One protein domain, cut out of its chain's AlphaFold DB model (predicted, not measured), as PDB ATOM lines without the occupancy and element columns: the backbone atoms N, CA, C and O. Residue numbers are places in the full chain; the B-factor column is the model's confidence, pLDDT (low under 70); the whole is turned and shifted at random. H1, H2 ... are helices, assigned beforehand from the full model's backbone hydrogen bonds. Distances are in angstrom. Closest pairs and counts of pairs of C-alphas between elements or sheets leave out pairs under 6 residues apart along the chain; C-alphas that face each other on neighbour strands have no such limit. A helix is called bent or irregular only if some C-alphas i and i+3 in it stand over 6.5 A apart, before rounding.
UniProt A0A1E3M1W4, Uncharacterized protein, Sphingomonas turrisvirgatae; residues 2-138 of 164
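Overview. This is residues 2 to 138 of the 164 residues of an uncharacterized protein of Sphingomonas turrisvirgatae (UniProt A0A1E3M1W4). Picture a small compact head of helices on a long helical stalk: residues 2 to 42 of H1 stick out alone, and the far end of H1 enters the head. There the last part of H1b joins H2, H3 and H4 in a bundle of four, up and down, each running against the one before it, while the short H5 packs on H4. The printed part has 137 residues with five named helices, H1 to H5 in order, and no named strand; its class is all helix. It is extended, a rod spanning 94 by 29 by 21 A with a radius of gyration of the C-alphas of 26.4 A, and the stalk makes the length.

Along the chain. Start at C-alpha 2, at (-37.098, 14.850, 20.081), where H1, residues 2 to 57, begins. By its hydrogen bonds it was assigned as one helix, but it is bent: C-alphas 21 and 24 are 6.7 A apart. Its arms are H1a, residues 2 to 21, 29.0 A long, and H1b, residues 24 to 57, 48.1 A long, ending at C-alpha 57, (-43.723, -63.778, 28.448). Next come H2, residues 65 to 77, 17.5 A; H3, residues 82 to 96, 20.8 A; and H4, residues 102 to 119, 25.9 A. H2 is only just irregular, with C-alphas 72 and 75 at 6.9 A. Find H5 at residues 128 to 132, ending at (-48.074, -64.136, 37.995).

Arrangement. H1a and H1b stand at a shallow tilt of 34.8 degrees, only just short of steep; H1a touches no helix. Look at Val 51 and Ala 70, whose C-alphas, 4.7 A apart, are the closest of the hairpin H1b and H2; H1b touches H2 with residues 44 to 55 alone, opposite ways at a steep tilt of 35.3 degrees, only just past shallow. In the hairpin H2 and H3, the closest C-alphas are those of Asp 75 and Leu 85, 6.3 A, at a steep tilt of 38 degrees, only just past shallow. In the hairpin H3 and H4, they are those of Ala 87 and Leu 112, 4.8 A, at a shallow tilt of 18 degrees. H4 is the hub: it also touches H1b, closest at the C-alphas of Leu 55 and Thr 113, 6.2 A, and H5, at those of His 110 and Arg 132, 6.5 A. H1b and H3 are apart. Every O i to N i+4 pair is within hydrogen-bond range in H1a, H1b, H3, H4 and H5, and 7 of 9 in H2.

Size, cuts and confidence. The C-alphas of Gln 2 and Gly 99, 95.1 A apart, are the two farthest apart. Without residues 2 to 42, which stand free, the body spans 37 by 29 by 22 A. The printed part has no cut and no long link. Mean pLDDT of the printed part is 87.8; residues 2, 3 and 136 are under 70.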
ATOM      1  N   GLN A   2     -37.023  15.771  21.236       57.72
ATOM      2  CA  GLN A   2     -37.098  14.850  20.081       57.72
ATOM      3  C   GLN A   2     -35.803  14.065  19.777       57.72
ATOM      4  O   GLN A   2     -35.881  12.906  19.386       57.72
ATOM      5  N   ALA A   3     -34.617  14.636  20.023       66.25
ATOM      6  CA  ALA A   3     -33.335  13.964  19.763       66.25
ATOM      7  C   ALA A   3     -33.031  12.780  20.709       66.25
ATOM      8  O   ALA A   3     -32.328  11.851  20.333       66.25
ATOM      9  N   ALA A   4     -33.571  12.779  21.932       70.38
ATOM     10  CA  ALA A   4     -33.390  11.663  22.865       70.38
ATOM     11  C   ALA A   4     -34.257  10.454  22.468       70.38
ATOM     12  O   ALA A   4     -33.833   9.306  22.588       70.38
ATOM     13  N   ALA A   5     -35.456  10.722  21.939       70.00
ATOM     14  CA  ALA A   5     -36.387   9.694  21.490       70.00
ATOM     15  C   ALA A   5     -35.869   8.936  20.257       70.00
ATOM     16  O   ALA A   5     -36.030   7.717  20.192       70.00
ATOM     17  N   SER A   6     -35.205   9.624  19.316       73.56
ATOM     18  CA  SER A   6     -34.619   9.007  18.114       73.56
ATOM     19  C   SER A   6     -33.410   8.117  18.427       73.56
ATOM     20  O   SER A   6     -33.268   7.040  17.849       73.56
ATOM     21  N   VAL A   7     -32.569   8.506  19.390       76.12
ATOM     22  CA  VAL A   7     -31.430   7.684  19.840       76.12
ATOM     23  C   VAL A   7     -31.912   6.418  20.555       76.12
ATOM     24  O   VAL A   7     -31.404   5.328  20.292       76.12
ATOM     25  N   LEU A   8     -32.938   6.528  21.404       77.12
ATOM     26  CA  LEU A   8     -33.543   5.377  22.080       77.12
ATOM     27  C   LEU A   8     -34.204   4.397  21.099       77.12
ATOM     28  O   LEU A   8     -34.034   3.188  21.243       77.12
ATOM     29  N   THR A   9     -34.901   4.894  20.072       77.69
ATOM     30  CA  THR A   9     -35.482   4.029  19.026       77.69
ATOM     31  C   THR A   9     -34.408   3.349  18.182       77.69
ATOM     32  O   THR A   9     -34.551   2.171  17.861       77.69
ATOM     33  N   MET A  10     -33.302   4.033  17.881       82.38
ATOM     34  CA  MET A  10     -32.169   3.432  17.172       82.38
ATOM     35  C   MET A  10     -31.503   2.319  17.998       82.38
ATOM     36  O   MET A  10     -31.249   1.235  17.473       82.38
ATOM     37  N   LEU A  11     -31.277   2.541  19.298       80.00
ATOM     38  CA  LEU A  11     -30.720   1.527  20.202       80.00
ATOM     39  C   LEU A  11     -31.651   0.317  20.350       80.00
ATOM     40  O   LEU A  11     -31.188  -0.823  20.289       80.00
ATOM     41  N   ALA A  12     -32.960   0.551  20.474       77.69
ATOM     42  CA  ALA A  12     -33.958  -0.513  20.514       77.69
ATOM     43  C   ALA A  12     -33.982  -1.324  19.208       77.69
ATOM     44  O   ALA A  12     -34.019  -2.554  19.253       77.69
ATOM     45  N   ALA A  13     -33.887  -0.665  18.049       80.31
ATOM     46  CA  ALA A  13     -33.831  -1.330  16.749       80.31
ATOM     47  C   ALA A  13     -32.560  -2.182  16.588       80.31
ATOM     48  O   ALA A  13     -32.638  -3.321  16.128       80.31
ATOM     49  N   VAL A  14     -31.397  -1.681  17.019       81.44
ATOM     50  CA  VAL A  14     -30.133  -2.438  16.993       81.44
ATOM     51  C   VAL A  14     -30.193  -3.641  17.938       81.44
ATOM     52  O   VAL A  14     -29.815  -4.746  17.543       81.44
ATOM     53  N   ALA A  15     -30.719  -3.468  19.153       74.69
ATOM     54  CA  ALA A  15     -30.912  -4.562  20.101       74.69
ATOM     55  C   ALA A  15     -31.871  -5.630  19.548       74.69
ATOM     56  O   ALA A  15     -31.545  -6.818  19.576       74.69
ATOM     57  N   ALA A  16     -33.001  -5.219  18.966       73.50
ATOM     58  CA  ALA A  16     -33.952  -6.120  18.320       73.50
ATOM     59  C   ALA A  16     -33.311  -6.888  17.155       73.50
ATOM     60  O   ALA A  16     -33.530  -8.088  17.022       73.50
ATOM     61  N   LEU A  17     -32.457  -6.242  16.357       78.81
ATOM     62  CA  LEU A  17     -31.759  -6.877  15.238       78.81
ATOM     63  C   LEU A  17     -30.707  -7.895  15.711       78.81
ATOM     64  O   LEU A  17     -30.548  -8.960  15.111       78.81
ATOM     65  N   ILE A  18     -30.007  -7.600  16.812       78.31
ATOM     66  CA  ILE A  18     -29.053  -8.525  17.443       78.31
ATOM     67  C   ILE A  18     -29.787  -9.734  18.031       78.31
ATOM     68  O   ILE A  18     -29.355 -10.873  17.821       78.31
ATOM     69  N   ILE A  19     -30.903  -9.505  18.727       74.25
ATOM     70  CA  ILE A  19     -31.748 -10.566  19.283       74.25
ATOM     71  C   ILE A  19     -32.327 -11.412  18.148       74.25
ATOM     72  O   ILE A  19     -32.147 -12.623  18.163       74.25
ATOM     73  N   ALA A  20     -32.904 -10.807  17.109       77.06
ATOM     74  CA  ALA A  20     -33.457 -11.517  15.956       77.06
ATOM     75  C   ALA A  20     -32.405 -12.355  15.207       77.06
ATOM     76  O   ALA A  20     -32.721 -13.426  14.698       77.06
ATOM     77  N   LYS A  21     -31.133 -11.924  15.178       77.56
ATOM     78  CA  LYS A  21     -30.035 -12.718  14.596       77.56
ATOM     79  C   LYS A  21     -29.554 -13.865  15.492       77.56
ATOM     80  O   LYS A  21     -29.058 -14.867  14.971       77.56
ATOM     81  N   ARG A  22     -29.634 -13.733  16.821       76.44
ATOM     82  CA  ARG A  22     -29.123 -14.738  17.782       76.44
ATOM     83  C   ARG A  22     -30.189 -15.718  18.274       76.44
ATOM     84  O   ARG A  22     -29.866 -16.888  18.471       76.44
ATOM     85  N   ALA A  23     -31.434 -15.273  18.402       78.00
ATOM     86  CA  ALA A  23     -32.590 -16.065  18.805       78.00
ATOM     87  C   ALA A  23     -32.759 -17.366  17.997       78.00
ATOM     88  O   ALA A  23     -32.851 -18.416  18.631       78.00
ATOM     89  N   PRO A  24     -32.698 -17.382  16.648       79.19
ATOM     90  CA  PRO A  24     -32.866 -18.625  15.893       79.19
ATOM     91  C   PRO A  24     -31.731 -19.626  16.144       79.19
ATOM     92  O   PRO A  24     -31.981 -20.822  16.231       79.19
ATOM     93  N   LYS A  25     -30.485 -19.161  16.331       81.06
ATOM     94  CA  LYS A  25     -29.344 -20.046  16.628       81.06
ATOM     95  C   LYS A  25     -29.436 -20.663  18.023       81.06
ATOM     96  O   LYS A  25     -29.082 -21.825  18.195       81.06
ATOM     97  N   GLN A  26     -29.893 -19.898  19.015       78.62
ATOM     98  CA  GLN A  26     -30.115 -20.422  20.364       78.62
ATOM     99  C   GLN A  26     -31.309 -21.378  20.391       78.62
ATOM    100  O   GLN A  26     -31.171 -22.485  20.899       78.62
ATOM    101  N   ALA A  27     -32.430 -21.007  19.765       77.75
ATOM    102  CA  ALA A  27     -33.603 -21.867  19.641       77.75
ATOM    103  C   ALA A  27     -33.281 -23.187  18.922       77.75
ATOM    104  O   ALA A  27     -33.720 -24.239  19.370       77.75
ATOM    105  N   ALA A  28     -32.460 -23.157  17.865       82.94
ATOM    106  CA  ALA A  28     -32.017 -24.364  17.170       82.94
ATOM    107  C   ALA A  28     -31.188 -25.293  18.075       82.94
ATOM    108  O   ALA A  28     -31.462 -26.487  18.114       82.94
ATOM    109  N   ARG A  29     -30.228 -24.748  18.841       84.75
ATOM    110  CA  ARG A  29     -29.416 -25.528  19.795       84.75
ATOM    111  C   ARG A  29     -30.260 -26.129  20.912       84.75
ATOM    112  O   ARG A  29     -30.099 -27.304  21.217       84.75
ATOM    113  N   PHE A  30     -31.181 -25.352  21.484       79.81
ATOM    114  CA  PHE A  30     -32.133 -25.872  22.464       79.81
ATOM    115  C   PHE A  30     -32.992 -26.976  21.845       79.81
ATOM    116  O   PHE A  30     -33.068 -28.065  22.398       79.81
ATOM    117  N   ALA A  31     -33.573 -26.754  20.665       84.56
ATOM    118  CA  ALA A  31     -34.385 -27.758  19.980       84.56
ATOM    119  C   ALA A  31     -33.603 -29.036  19.635       84.56
ATOM    120  O   ALA A  31     -34.193 -30.109  19.558       84.56
ATOM    121  N   GLU A  32     -32.299 -28.945  19.384       85.31
ATOM    122  CA  GLU A  32     -31.426 -30.100  19.152       85.31
ATOM    123  C   GLU A  32     -31.107 -30.847  20.453       85.31
ATOM    124  O   GLU A  32     -31.280 -32.063  20.507       85.31
ATOM    125  N   GLN A  33     -30.759 -30.131  21.525       86.31
ATOM    126  CA  GLN A  33     -30.558 -30.717  22.855       86.31
ATOM    127  C   GLN A  33     -31.818 -31.436  23.344       86.31
ATOM    128  O   GLN A  33     -31.745 -32.603  23.724       86.31
ATOM    129  N   PHE A  34     -32.980 -30.787  23.242       83.38
ATOM    130  CA  PHE A  34     -34.266 -31.402  23.568       83.38
ATOM    131  C   PHE A  34     -34.538 -32.636  22.705       83.38
ATOM    132  O   PHE A  34     -34.911 -33.667  23.251       83.38
ATOM    133  N   ARG A  35     -34.289 -32.586  21.389       85.62
ATOM    134  CA  ARG A  35     -34.453 -33.759  20.512       85.62
ATOM    135  C   ARG A  35     -33.557 -34.926  20.921       85.62
ATOM    136  O   ARG A  35     -34.041 -36.052  20.969       85.62
ATOM    137  N   SER A  36     -32.288 -34.669  21.235       89.81
ATOM    138  CA  SER A  36     -31.354 -35.716  21.672       89.81
ATOM    139  C   SER A  36     -31.755 -36.333  23.016       89.81
ATOM    140  O   SER A  36     -31.816 -37.554  23.127       89.81
ATOM    141  N   ALA A  37     -32.135 -35.507  23.996       86.31
ATOM    142  CA  ALA A  37     -32.588 -35.974  25.301       86.31
ATOM    143  C   ALA A  37     -33.901 -36.767  25.197       86.31
ATOM    144  O   ALA A  37     -34.046 -37.819  25.815       86.31
ATOM    145  N   SER A  38     -34.849 -36.309  24.372       86.81
ATOM    146  CA  SER A  38     -36.086 -37.049  24.109       86.81
ATOM    147  C   SER A  38     -35.822 -38.393  23.427       86.81
ATOM    148  O   SER A  38     -36.471 -39.372  23.778       86.81
ATOM    149  N   ALA A  39     -34.868 -38.463  22.493       90.19
ATOM    150  CA  ALA A  39     -34.502 -39.717  21.838       90.19
ATOM    151  C   ALA A  39     -33.896 -40.730  22.823       90.19
ATOM    152  O   ALA A  39     -34.245 -41.907  22.773       90.19
ATOM    153  N   GLU A  40     -33.043 -40.281  23.747       89.56
ATOM    154  CA  GLU A  40     -32.464 -41.148  24.780       89.56
ATOM    155  C   GLU A  40     -33.534 -41.674  25.749       89.56
ATOM    156  O   GLU A  40     -33.564 -42.868  26.053       89.56
ATOM    157  N   ILE A  41     -34.450 -40.805  26.192       89.62
ATOM    158  CA  ILE A  41     -35.570 -41.195  27.063       89.62
ATOM    159  C   ILE A  41     -36.461 -42.224  26.363       89.62
ATOM    160  O   ILE A  41     -36.829 -43.228  26.972       89.62
ATOM    161  N   GLU A  42     -36.784 -42.006  25.087       92.69
ATOM    162  CA  GLU A  42     -37.608 -42.931  24.308       92.69
ATOM    163  C   GLU A  42     -36.905 -44.280  24.116       92.69
ATOM    164  O   GLU A  42     -37.510 -45.331  24.322       92.69
ATOM    165  N   GLN A  43     -35.604 -44.273  23.809       92.56
ATOM    166  CA  GLN A  43     -34.817 -45.497  23.680       92.56
ATOM    167  C   GLN A  43     -34.761 -46.276  25.001       92.56
ATOM    168  O   GLN A  43     -34.960 -47.494  25.006       92.56
ATOM    169  N   ARG A  44     -34.542 -45.584  26.128       94.06
ATOM    170  CA  ARG A  44     -34.556 -46.197  27.463       94.06
ATOM    171  C   ARG A  44     -35.928 -46.785  27.772       94.06
ATOM    172  O   ARG A  44     -36.008 -47.938  28.187       94.06
ATOM    173  N   ARG A  45     -37.005 -46.042  27.513       94.75
ATOM    174  CA  ARG A  45     -38.381 -46.508  27.718       94.75
ATOM    175  C   ARG A  45     -38.705 -47.731  26.859       94.75
ATOM    176  O   ARG A  45     -39.316 -48.679  27.354       94.75
ATOM    177  N   GLY A  46     -38.261 -47.741  25.604       96.00
ATOM    178  CA  GLY A  46     -38.369 -48.893  24.715       96.00
ATOM    179  C   GLY A  46     -37.666 -50.121  25.293       96.00
ATOM    180  O   GLY A  46     -38.271 -51.185  25.389       96.00
ATOM    181  N   LEU A  47     -36.431 -49.955  25.774       96.38
ATOM    182  CA  LEU A  47     -35.660 -51.033  26.394       96.38
ATOM    183  C   LEU A  47     -36.332 -51.579  27.661       96.38
ATOM    184  O   LEU A  47     -36.455 -52.793  27.824       96.38
ATOM    185  N   GLN A  48     -36.814 -50.692  28.534       97.69
ATOM    186  CA  GLN A  48     -37.561 -51.066  29.735       97.69
ATOM    187  C   GLN A  48     -38.823 -51.866  29.387       97.69
ATOM    188  O   GLN A  48     -39.121 -52.869  30.038       97.69
ATOM    189  N   MET A  49     -39.537 -51.466  28.331       96.94
ATOM    190  CA  MET A  49     -40.711 -52.191  27.847       96.94
ATOM    191  C   MET A  49     -40.343 -53.572  27.304       96.94
ATOM    192  O   MET A  49     -41.015 -54.552  27.618       96.94
ATOM    193  N   THR A  50     -39.266 -53.676  26.522       97.00
ATOM    194  CA  THR A  50     -38.762 -54.958  26.015       97.00
ATOM    195  C   THR A  50     -38.431 -55.913  27.158       97.00
ATOM    196  O   THR A  50     -38.852 -57.069  27.121       97.00
ATOM    197  N   VAL A  51     -37.744 -55.428  28.196       97.19
ATOM    198  CA  VAL A  51     -37.450 -56.211  29.404       97.19
ATOM    199  C   VAL A  51     -38.743 -56.668  30.075       97.19
ATOM    200  O   VAL A  51     -38.906 -57.859  30.334       97.19
ATOM    201  N   PHE A  52     -39.690 -55.759  30.314       96.25
ATOM    202  CA  PHE A  52     -40.959 -56.098  30.957       96.25
ATOM    203  C   PHE A  52     -41.750 -57.155  30.177       96.25
ATOM    204  O   PHE A  52     -42.204 -58.142  30.756       96.25
ATOM    205  N   MET A  53     -41.871 -56.995  28.857       95.12
ATOM    206  CA  MET A  53     -42.562 -57.955  27.995       95.12
ATOM    207  C   MET A  53     -41.892 -59.328  28.014       95.12
ATOM    208  O   MET A  53     -42.589 -60.336  28.108       95.12
ATOM    209  N   ALA A  54     -40.560 -59.383  27.954       95.38
ATOM    210  CA  ALA A  54     -39.818 -60.636  28.019       95.38
ATOM    211  C   ALA A  54     -40.011 -61.339  29.372       95.38
ATOM    212  O   ALA A  54     -40.295 -62.537  29.405       95.38
ATOM    213  N   LEU A  55     -39.956 -60.591  30.482       94.44
ATOM    214  CA  LEU A  55     -40.190 -61.152  31.814       94.44
ATOM    215  C   LEU A  55     -41.612 -61.715  31.956       94.44
ATOM    216  O   LEU A  55     -41.794 -62.839  32.432       94.44
ATOM    217  N   MET A  56     -42.610 -60.966  31.477       92.69
ATOM    218  CA  MET A  56     -44.014 -61.382  31.463       92.69
ATOM    219  C   MET A  56     -44.254 -62.603  30.570       92.69
ATOM    220  O   MET A  56     -44.979 -63.517  30.962       92.69
ATOM    221  N   LYS A  57     -43.639 -62.647  29.383       90.69
ATOM    222  CA  LYS A  57     -43.723 -63.778  28.448       90.69
ATOM    223  C   LYS A  57     -43.166 -65.053  29.080       90.69
ATOM    224  O   LYS A  57     -43.805 -66.097  29.011       90.69
ATOM    225  N   CYS A  58     -42.018 -64.953  29.742       89.88
ATOM    226  CA  CYS A  58     -41.272 -66.098  30.261       89.88
ATOM    227  C   CYS A  58     -41.539 -66.408  31.743       89.88
ATOM    228  O   CYS A  58     -40.782 -67.147  32.364       89.88
ATOM    229  N   ARG A  59     -42.633 -65.907  32.331       86.75
ATOM    230  CA  ARG A  59     -42.966 -66.103  33.760       86.75
ATOM    231  C   ARG A  59     -43.185 -67.554  34.213       86.75
ATOM    232  O   ARG A  59     -43.220 -67.793  35.413       86.75
ATOM    233  N   ARG A  60     -43.337 -68.507  33.284       82.44
ATOM    234  CA  ARG A  60     -43.340 -69.960  33.562       82.44
ATOM    235  C   ARG A  60     -42.083 -70.683  33.057       82.44
ATOM    236  O   ARG A  60     -41.840 -71.818  33.441       82.44
ATOM    237  N   GLU A  61     -41.267 -70.016  32.243       85.12
ATOM    238  CA  GLU A  61     -40.062 -70.561  31.611       85.12
ATOM    239  C   GLU A  61     -38.849 -69.699  31.986       85.12
ATOM    240  O   GLU A  61     -38.236 -69.027  31.158       85.12
ATOM    241  N   LEU A  62     -38.496 -69.719  33.269       83.31
ATOM    242  CA  LEU A  62     -37.442 -68.880  33.859       83.31
ATOM    243  C   LEU A  62     -36.072 -69.042  33.176       83.31
ATOM    244  O   LEU A  62     -35.248 -68.130  33.183       83.31
ATOM    245  N   LEU A  63     -35.826 -70.214  32.582       78.94
ATOM    246  CA  LEU A  63     -34.575 -70.575  31.909       78.94
ATOM    247  C   LEU A  63     -34.554 -70.210  30.414       78.94
ATOM    248  O   LEU A  63     -33.534 -70.408  29.737       78.94
ATOM    249  N   ASN A  64     -35.656 -69.669  29.887       88.69
ATOM    250  CA  ASN A  64     -35.749 -69.241  28.499       88.69
ATOM    251  C   ASN A  64     -34.660 -68.192  28.185       88.69
ATOM    252  O   ASN A  64     -34.231 -67.418  29.048       88.69
ATOM    253  N   GLN A  65     -34.143 -68.201  26.955       90.69
ATOM    254  CA  GLN A  65     -33.121 -67.240  26.527       90.69
ATOM    255  C   GLN A  65     -33.623 -65.794  26.615       90.69
ATOM    256  O   GLN A  65     -32.860 -64.928  27.038       90.69
ATOM    257  N   ASP A  66     -34.902 -65.560  26.317       92.19
ATOM    258  CA  ASP A  66     -35.521 -64.234  26.390       92.19
ATOM    259  C   ASP A  66     -35.524 -63.702  27.835       92.19
ATOM    260  O   ASP A  66     -35.117 -62.566  28.076       92.19
ATOM    261  N   ALA A  67     -35.900 -64.541  28.812       92.75
ATOM    262  CA  ALA A  67     -35.846 -64.192  30.235       92.75
ATOM    263  C   ALA A  67     -34.420 -63.857  30.685       92.75
ATOM    264  O   ALA A  67     -34.194 -62.829  31.322       92.75
ATOM    265  N   ARG A  68     -33.438 -64.692  30.325       93.88
ATOM    266  CA  ARG A  68     -32.029 -64.455  30.681       93.88
ATOM    267  C   ARG A  68     -31.494 -63.163  30.070       93.88
ATOM    268  O   ARG A  68     -30.830 -62.394  30.761       93.88
ATOM    269  N   GLY A  69     -31.807 -62.907  28.800       95.06
ATOM    270  CA  GLY A  69     -31.455 -61.661  28.122       95.06
ATOM    271  C   GLY A  69     -32.063 -60.446  28.821       95.06
ATOM    272  O   GLY A  69     -31.348 -59.496  29.130       95.06
ATOM    273  N   ALA A  70     -33.351 -60.512  29.159       96.38
ATOM    274  CA  ALA A  70     -34.046 -59.443  29.869       96.38
ATOM    275  C   ALA A  70     -33.427 -59.156  31.245       96.38
ATOM    276  O   ALA A  70     -33.115 -58.006  31.550       96.38
ATOM    277  N   VAL A  71     -33.168 -60.197  32.045       96.19
ATOM    278  CA  VAL A  71     -32.520 -60.069  33.362       96.19
ATOM    279  C   VAL A  71     -31.127 -59.452  33.239       96.19
ATOM    280  O   VAL A  71     -30.748 -58.625  34.071       96.19
ATOM    281  N   ASN A  72     -30.360 -59.808  32.209       95.19
ATOM    282  CA  ASN A  72     -29.017 -59.266  32.001       95.19
ATOM    283  C   ASN A  72     -29.009 -57.793  31.600       95.19
ATOM    284  O   ASN A  72     -28.039 -57.122  31.908       95.19
ATOM    285  N   VAL A  73     -30.070 -57.304  30.958       96.38
ATOM    286  CA  VAL A  73     -30.184 -55.913  30.493       96.38
ATOM    287  C   VAL A  73     -30.899 -55.012  31.513       96.38
ATOM    288  O   VAL A  73     -30.888 -53.787  31.384       96.38
ATOM    289  N   CYS A  74     -31.505 -55.589  32.558       95.31
ATOM    290  CA  CYS A  74     -32.193 -54.843  33.616       95.31
ATOM    291  C   CYS A  74     -31.326 -53.764  34.284       95.31
ATOM    292  O   CYS A  74     -31.858 -52.732  34.675       95.31
ATOM    293  N   ASP A  75     -30.024 -53.992  34.448       95.25
ATOM    294  CA  ASP A  75     -29.105 -53.037  35.078       95.25
ATOM    295  C   ASP A  75     -28.963 -51.734  34.281       95.25
ATOM    296  O   ASP A  75     -29.001 -50.651  34.860       95.25
ATOM    297  N   VAL A  76     -28.885 -51.835  32.955       95.56
ATOM    298  CA  VAL A  76     -28.839 -50.687  32.044       95.56
ATOM    299  C   VAL A  76     -30.227 -50.069  31.876       95.56
ATOM    300  O   VAL A  76     -30.376 -48.849  31.929       95.56
ATOM    301  N   ALA A  77     -31.261 -50.893  31.688       97.12
ATOM    302  CA  ALA A  77     -32.618 -50.414  31.431       97.12
ATOM    303  C   ALA A  77     -33.240 -49.704  32.645       97.12
ATOM    304  O   ALA A  77     -34.001 -48.750  32.485       97.12
ATOM    305  N   PHE A  78     -32.910 -50.149  33.859       97.75
ATOM    306  CA  PHE A  78     -33.496 -49.670  35.112       97.75
ATOM    307  C   PHE A  78     -32.450 -49.075  36.061       97.75
ATOM    308  O   PHE A  78     -32.614 -49.142  37.277       97.75
ATOM    309  N   ALA A  79     -31.398 -48.456  35.514       96.50
ATOM    310  CA  ALA A  79     -30.328 -47.829  36.293       96.50
ATOM    311  C   ALA A  79     -30.848 -46.814  37.337       96.50
ATOM    312  O   ALA A  79     -30.315 -46.741  38.442       96.50
ATOM    313  N   ASP A  80     -31.931 -46.093  37.023       96.50
ATOM    314  CA  ASP A  80     -32.541 -45.097  37.919       96.50
ATOM    315  C   ASP A  80     -33.573 -45.690  38.901       96.50
ATOM    316  O   ASP A  80     -34.187 -44.960  39.678       96.50
ATOM    317  N   HIS A  81     -33.796 -47.008  38.872       97.75
ATOM    318  CA  HIS A  81     -34.813 -47.686  39.677       97.75
ATOM    319  C   HIS A  81     -34.164 -48.687  40.647       97.75
ATOM    320  O   HIS A  81     -34.112 -49.889  40.364       97.75
ATOM    321  N   PRO A  82     -33.708 -48.236  41.833       97.44
ATOM    322  CA  PRO A  82     -32.978 -49.084  42.779       97.44
ATOM    323  C   PRO A  82     -33.780 -50.305  43.247       97.44
ATOM    324  O   PRO A  82     -33.203 -51.358  43.515       97.44
ATOM    325  N   GLU A  83     -35.112 -50.207  43.295       97.69
ATOM    326  CA  GLU A  83     -35.986 -51.335  43.630       97.69
ATOM    327  C   GLU A  83     -35.862 -52.495  42.634       97.69
ATOM    328  O   GLU A  83     -35.799 -53.655  43.042       97.69
ATOM    329  N   VAL A  84     -35.776 -52.187  41.334       98.06
ATOM    330  CA  VAL A  84     -35.615 -53.190  40.271       98.06
ATOM    331  C   VAL A  84     -34.247 -53.849  40.382       98.06
ATOM    332  O   VAL A  84     -34.142 -55.076  40.330       98.06
ATOM    333  N   LEU A  85     -33.200 -53.050  40.600       98.12
ATOM    334  CA  LEU A  85     -31.833 -53.549  40.752       98.12
ATOM    335  C   LEU A  85     -31.701 -54.472  41.971       98.12
ATOM    336  O   LEU A  85     -31.080 -55.534  41.884       98.12
ATOM    337  N   ASN A  86     -32.333 -54.115  43.091       98.19
ATOM    338  CA  ASN A  86     -32.355 -54.954  44.284       98.19
ATOM    339  C   ASN A  86     -33.136 -56.258  44.057       98.19
ATOM    340  O   ASN A  86     -32.647 -57.330  44.413       98.19
ATOM    341  N   ALA A  87     -34.315 -56.199  43.430       97.81
ATOM    342  CA  ALA A  87     -35.097 -57.395  43.117       97.81
ATOM    343  C   ALA A  87     -34.343 -58.340  42.165       97.81
ATOM    344  O   ALA A  87     -34.326 -59.553  42.374       97.81
ATOM    345  N   ARG A  88     -33.639 -57.780  41.173       97.38
ATOM    346  CA  ARG A  88     -32.759 -58.528  40.269       97.38
ATOM    347  C   ARG A  88     -31.642 -59.228  41.034       97.38
ATOM    348  O   ARG A  88     -31.415 -60.411  40.809       97.38
ATOM    349  N   ARG A  89     -30.954 -58.520  41.935       97.06
ATOM    350  CA  ARG A  89     -29.893 -59.104  42.769       97.06
ATOM    351  C   ARG A  89     -30.415 -60.298  43.568       97.06
ATOM    352  O   ARG A  89     -29.804 -61.355  43.519       97.06
ATOM    353  N   LEU A  90     -31.564 -60.153  44.228       96.50
ATOM    354  CA  LEU A  90     -32.178 -61.236  45.007       96.50
ATOM    355  C   LEU A  90     -32.558 -62.446  44.139       96.50
ATOM    356  O   LEU A  90     -32.426 -63.585  44.578       96.50
ATOM    357  N   PHE A  91     -33.012 -62.217  42.904       95.56
ATOM    358  CA  PHE A  91     -33.258 -63.294  41.943       95.56
ATOM    359  C   PHE A  91     -31.961 -63.999  41.511       95.56
ATOM    360  O   PHE A  91     -31.904 -65.228  41.469       95.56
ATOM    361  N   LEU A  92     -30.892 -63.245  41.241       94.75
ATOM    362  CA  LEU A  92     -29.590 -63.827  40.911       94.75
ATOM    363  C   LEU A  92     -29.007 -64.622  42.086       94.75
ATOM    364  O   LEU A  92     -28.522 -65.729  41.892       94.75
ATOM    365  N   GLU A  93     -29.117 -64.117  43.310       94.31
ATOM    366  CA  GLU A  93     -28.689 -64.836  44.516       94.31
ATOM    367  C   GLU A  93     -29.423 -66.171  44.674       94.31
ATOM    368  O   GLU A  93     -28.789 -67.185  44.970       94.31
ATOM    369  N   ALA A  94     -30.731 -66.193  44.403       91.44
ATOM    370  CA  ALA A  94     -31.526 -67.414  44.455       91.44
ATOM    371  C   ALA A  94     -31.162 -68.425  43.350       91.44
ATOM    372  O   ALA A  94     -31.219 -69.628  43.571       91.44
ATOM    373  N   THR A  95     -30.757 -67.959  42.167       89.25
ATOM    374  CA  THR A  95     -30.405 -68.847  41.040       89.25
ATOM    375  C   THR A  95     -28.964 -69.349  41.079       89.25
ATOM    376  O   THR A  95     -28.682 -70.431  40.569       89.25
ATOM    377  N   LEU A  96     -28.043 -68.579  41.661       88.94
ATOM    378  CA  LEU A  96     -26.616 -68.909  41.703       88.94
ATOM    379  C   LEU A  96     -26.218 -69.723  42.939       88.94
ATOM    380  O   LEU A  96     -25.163 -70.355  42.929       88.94
ATOM    381  N   THR A  97     -27.036 -69.717  43.993       86.50
ATOM    382  CA  THR A  97     -26.742 -70.451  45.230       86.50
ATOM    383  C   THR A  97     -27.143 -71.926  45.078       86.50
ATOM    384  O   THR A  97     -28.331 -72.215  44.883       86.50
ATOM    385  N   PRO A  98     -26.199 -72.884  45.175       80.62
ATOM    386  CA  PRO A  98     -26.514 -74.308  45.085       80.62
ATOM    387  C   PRO A  98     -27.480 -74.740  46.194       80.62
ATOM    388  O   PRO A  98     -27.314 -74.356  47.348       80.62
ATOM    389  N   GLY A  99     -28.473 -75.563  45.851       79.12
ATOM    390  CA  GLY A  99     -29.463 -76.061  46.813       79.12
ATOM    391  C   GLY A  99     -30.570 -75.065  47.169       79.12
ATOM    392  O   GLY A  99     -31.341 -75.330  48.088       79.12
ATOM    393  N   THR A 100     -30.668 -73.938  46.457       81.75
ATOM    394  CA  THR A 100     -31.783 -73.006  46.645       81.75
ATOM    395  C   THR A 100     -33.102 -73.636  46.228       81.75
ATOM    396  O   THR A 100     -33.199 -74.305  45.199       81.75
ATOM    397  N   ASP A 101     -34.128 -73.376  47.031       87.69
ATOM    398  CA  ASP A 101     -35.492 -73.787  46.756       87.69
ATOM    399  C   ASP A 101     -35.991 -73.205  45.418       87.69
ATOM    400  O   ASP A 101     -35.908 -71.999  45.148       87.69
ATOM    401  N   ALA A 102     -36.533 -74.081  44.573       84.88
ATOM    402  CA  ALA A 102     -37.152 -73.700  43.313       84.88
ATOM    403  C   ALA A 102     -38.329 -72.737  43.539       84.88
ATOM    404  O   ALA A 102     -38.509 -71.806  42.752       84.88
ATOM    405  N   VAL A 103     -39.080 -72.905  44.635       88.25
ATOM    406  CA  VAL A 103     -40.190 -72.010  45.001       88.25
ATOM    407  C   VAL A 103     -39.666 -70.600  45.252       88.25
ATOM    408  O   VAL A 103     -40.160 -69.646  44.651       88.25
ATOM    409  N   LEU A 104     -38.598 -70.467  46.042       89.44
ATOM    410  CA  LEU A 104     -37.972 -69.173  46.307       89.44
ATOM    411  C   LEU A 104     -37.480 -68.508  45.013       89.44
ATOM    412  O   LEU A 104     -37.658 -67.306  44.825       89.44
ATOM    413  N   THR A 105     -36.893 -69.276  44.096       90.94
ATOM    414  CA  THR A 105     -36.434 -68.752  42.799       90.94
ATOM    415  C   THR A 105     -37.589 -68.168  41.979       90.94
ATOM    416  O   THR A 105     -37.479 -67.057  41.452       90.94
ATOM    417  N   VAL A 106     -38.716 -68.884  41.917       91.50
ATOM    418  CA  VAL A 106     -39.945 -68.436  41.245       91.50
ATOM    419  C   VAL A 106     -40.491 -67.164  41.906       91.50
ATOM    420  O   VAL A 106     -40.775 -66.177  41.226       91.50
ATOM    421  N   GLU A 107     -40.569 -67.129  43.237       92.31
ATOM    422  CA  GLU A 107     -41.025 -65.955  43.991       92.31
ATOM    423  C   GLU A 107     -40.148 -64.721  43.750       92.31
ATOM    424  O   GLU A 107     -40.660 -63.608  43.575       92.31
ATOM    425  N   ARG A 108     -38.819 -64.891  43.696       95.00
ATOM    426  CA  ARG A 108     -37.891 -63.793  43.392       95.00
ATOM    427  C   ARG A 108     -38.034 -63.299  41.960       95.00
ATOM    428  O   ARG A 108     -37.963 -62.091  41.738       95.00
ATOM    429  N   TYR A 109     -38.304 -64.187  41.008       94.69
ATOM    430  CA  TYR A 109     -38.585 -63.778  39.635       94.69
ATOM    431  C   TYR A 109     -39.881 -62.966  39.525       94.69
ATOM    432  O   TYR A 109     -39.918 -61.929  38.855       94.69
ATOM    433  N   HIS A 110     -40.944 -63.386  40.214       93.50
ATOM    434  CA  HIS A 110     -42.183 -62.611  40.267       93.50
ATOM    435  C   HIS A 110     -41.972 -61.263  40.952       93.50
ATOM    436  O   HIS A 110     -42.418 -60.247  40.431       93.50
ATOM    437  N   SER A 111     -41.198 -61.226  42.039       95.31
ATOM    438  CA  SER A 111     -40.839 -59.979  42.724       95.31
ATOM    439  C   SER A 111     -40.090 -59.006  41.803       95.31
ATOM    440  O   SER A 111     -40.352 -57.804  41.828       95.31
ATOM    441  N   LEU A 112     -39.179 -59.515  40.963       96.62
ATOM    442  CA  LEU A 112     -38.499 -58.728  39.932       96.62
ATOM    443  C   LEU A 112     -39.482 -58.210  38.876       96.62
ATOM    444  O   LEU A 112     -39.464 -57.024  38.553       96.62
ATOM    445  N   THR A 113     -40.356 -59.076  38.365       95.31
ATOM    446  CA  THR A 113     -41.362 -58.707  37.356       95.31
ATOM    447  C   THR A 113     -42.306 -57.625  37.887       95.31
ATOM    448  O   THR A 113     -42.579 -56.645  37.195       95.31
ATOM    449  N   GLU A 114     -42.738 -57.754  39.142       94.94
ATOM    450  CA  GLU A 114     -43.549 -56.758  39.837       94.94
ATOM    451  C   GLU A 114     -42.794 -55.433  39.986       94.94
ATOM    452  O   GLU A 114     -43.334 -54.391  39.624       94.94
ATOM    453  N   ALA A 115     -41.538 -55.450  40.451       96.75
ATOM    454  CA  ALA A 115     -40.723 -54.240  40.586       96.75
ATOM    455  C   ALA A 115     -40.546 -53.503  39.246       96.75
ATOM    456  O   ALA A 115     -40.668 -52.280  39.195       96.75
ATOM    457  N   VAL A 116     -40.325 -54.242  38.153       96.81
ATOM    458  CA  VAL A 116     -40.262 -53.686  36.793       96.81
ATOM    459  C   VAL A 116     -41.604 -53.070  36.387       96.81
ATOM    460  O   VAL A 116     -41.643 -51.947  35.883       96.81
ATOM    461  N   GLY A 117     -42.715 -53.764  36.646       95.88
ATOM    462  CA  GLY A 117     -44.057 -53.240  36.396       95.88
ATOM    463  C   GLY A 117     -44.335 -51.945  37.168       95.88
ATOM    464  O   GLY A 117     -44.909 -51.009  36.607       95.88
ATOM    465  N   ARG A 118     -43.869 -51.847  38.422       95.31
ATOM    466  CA  ARG A 118     -43.958 -50.613  39.220       95.31
ATOM    467  C   ARG A 118     -43.127 -49.481  38.643       95.31
ATOM    468  O   ARG A 118     -43.642 -48.376  38.508       95.31
ATOM    469  N   ALA A 119     -41.886 -49.758  38.249       96.12
ATOM    470  CA  ALA A 119     -41.011 -48.769  37.621       96.12
ATOM    471  C   ALA A 119     -41.620 -48.174  36.336       96.12
ATOM    472  O   ALA A 119     -41.431 -46.995  36.052       96.12
ATOM    473  N   LEU A 120     -42.406 -48.967  35.600       95.62
ATOM    474  CA  LEU A 120     -43.120 -48.540  34.393       95.62
ATOM    475  C   LEU A 120     -44.480 -47.864  34.657       95.62
ATOM    476  O   LEU A 120     -45.123 -47.407  33.710       95.62
ATOM    477  N   GLY A 121     -44.931 -47.795  35.912       94.50
ATOM    478  CA  GLY A 121     -46.223 -47.212  36.281       94.50
ATOM    479  C   GLY A 121     -47.429 -48.103  35.965       94.50
ATOM    480  O   GLY A 121     -48.529 -47.598  35.746       94.50
ATOM    481  N   TYR A 122     -47.251 -49.426  35.916       91.94
ATOM    482  CA  TYR A 122     -48.346 -50.377  35.682       91.94
ATOM    483  C   TYR A 122     -49.054 -50.862  36.955       91.94
ATOM    484  O   TYR A 122     -49.987 -51.656  36.847       91.94
ATOM    485  N   THR A 123     -48.673 -50.370  38.137       78.50
ATOM    486  CA  THR A 123     -49.272 -50.742  39.438       78.50
ATOM    487  C   THR A 123     -50.782 -50.611  39.482       78.50
ATOM    488  O   THR A 123     -51.452 -51.434  40.093       78.50
ATOM    489  N   ASP A 124     -51.313 -49.588  38.819       81.06
ATOM    490  CA  ASP A 124     -52.731 -49.247  38.907       81.06
ATOM    491  C   ASP A 124     -53.571 -50.054  37.906       81.06
ATOM    492  O   ASP A 124     -54.799 -50.009  37.931       81.06
ATOM    493  N   ARG A 125     -52.910 -50.768  36.984       87.19
ATOM    494  CA  ARG A 125     -53.545 -51.476  35.861       87.19
ATOM    495  C   ARG A 125     -53.363 -52.983  35.912       87.19
ATOM    496  O   ARG A 125     -54.181 -53.698  35.345       87.19
ATOM    497  N   LEU A 126     -52.281 -53.452  36.524       87.12
ATOM    498  CA  LEU A 126     -51.940 -54.862  36.624       87.12
ATOM    499  C   LEU A 126     -51.749 -55.214  38.092       87.12
ATOM    500  O   LEU A 126     -50.867 -54.675  38.761       87.12
ATOM    501  N   THR A 127     -52.558 -56.146  38.583       88.62
ATOM    502  CA  THR A 127     -52.363 -56.696  39.922       88.62
ATOM    503  C   THR A 127     -51.148 -57.627  39.935       88.62
ATOM    504  O   THR A 127     -50.739 -58.167  38.903       88.62
ATOM    505  N   ALA A 128     -50.585 -57.885  41.117       85.06
ATOM    506  CA  ALA A 128     -49.545 -58.908  41.274       85.06
ATOM    507  C   ALA A 128     -50.019 -60.280  40.756       85.06
ATOM    508  O   ALA A 128     -49.245 -61.028  40.158       85.06
ATOM    509  N   GLN A 129     -51.311 -60.585  40.921       87.31
ATOM    510  CA  GLN A 129     -51.900 -61.815  40.410       87.31
ATOM    511  C   GLN A 129     -51.893 -61.860  38.879       87.31
ATOM    512  O   GLN A 129     -51.561 -62.905  38.324       87.31
ATOM    513  N   ASP A 130     -52.180 -60.754  38.189       87.06
ATOM    514  CA  ASP A 130     -52.131 -60.689  36.719       87.06
ATOM    515  C   ASP A 130     -50.706 -60.889  36.188       87.06
ATOM    516  O   ASP A 130     -50.495 -61.526  35.158       87.06
ATOM    517  N   MET A 131     -49.706 -60.387  36.918       84.88
ATOM    518  CA  MET A 131     -48.295 -60.562  36.557       84.88
ATOM    519  C   MET A 131     -47.810 -62.005  36.746       84.88
ATOM    520  O   MET A 131     -46.950 -62.482  36.002       84.88
ATOM    521  N   ARG A 132     -48.383 -62.724  37.715       85.12
ATOM    522  CA  ARG A 132     -48.074 -64.136  37.995       85.12
ATOM    523  C   ARG A 132     -48.864 -65.090  37.105       85.12
ATOM    524  O   ARG A 132     -48.350 -66.126  36.680       85.12
ATOM    525  N   THR A 133     -50.112 -64.743  36.809       81.56
ATOM    526  CA  THR A 133     -51.038 -65.610  36.085       81.56
ATOM    527  C   THR A 133     -50.717 -65.571  34.605       81.56
ATOM    528  O   THR A 133     -51.068 -64.647  33.876       81.56
ATOM    529  N   GLY A 134     -50.033 -66.615  34.143       73.94
ATOM    530  CA  GLY A 134     -49.803 -66.808  32.727       73.94
ATOM    531  C   GLY A 134     -50.844 -67.638  32.029       73.94
ATOM    532  O   GLY A 134     -51.199 -68.702  32.529       73.94
ATOM    533  N   TRP A 135     -51.237 -67.199  30.832       70.44
ATOM    534  CA  TRP A 135     -51.831 -68.108  29.866       70.44
ATOM    535  C   TRP A 135     -50.755 -69.081  29.400       70.44
ATOM    536  O   TRP A 135     -49.835 -68.714  28.674       70.44
ATOM    537  N   TYR A 136     -50.846 -70.300  29.903       69.19
ATOM    538  CA  TYR A 136     -50.062 -71.428  29.451       69.19
ATOM    539  C   TYR A 136     -50.894 -72.672  29.783       69.19
ATOM    540  O   TYR A 136     -50.989 -73.043  30.957       69.19
ATOM    541  N   PRO A 137     -51.616 -73.223  28.795       73.81
ATOM    542  CA  PRO A 137     -52.485 -74.373  28.998       73.81
ATOM    543  C   PRO A 137     -51.728 -75.537  29.636       73.81
ATOM    544  O   PRO A 137     -50.628 -75.867  29.195       73.81
ATOM    545  N   ASP A 138     -52.333 -76.199  30.622       72.75
ATOM    546  CA  ASP A 138     -51.713 -77.339  31.316       72.75
ATOM    547  C   ASP A 138     -51.312 -78.460  30.344       72.75
ATOM    548  O   ASP A 138     -50.304 -79.131  30.537       72.75
TER     549      ASP A 138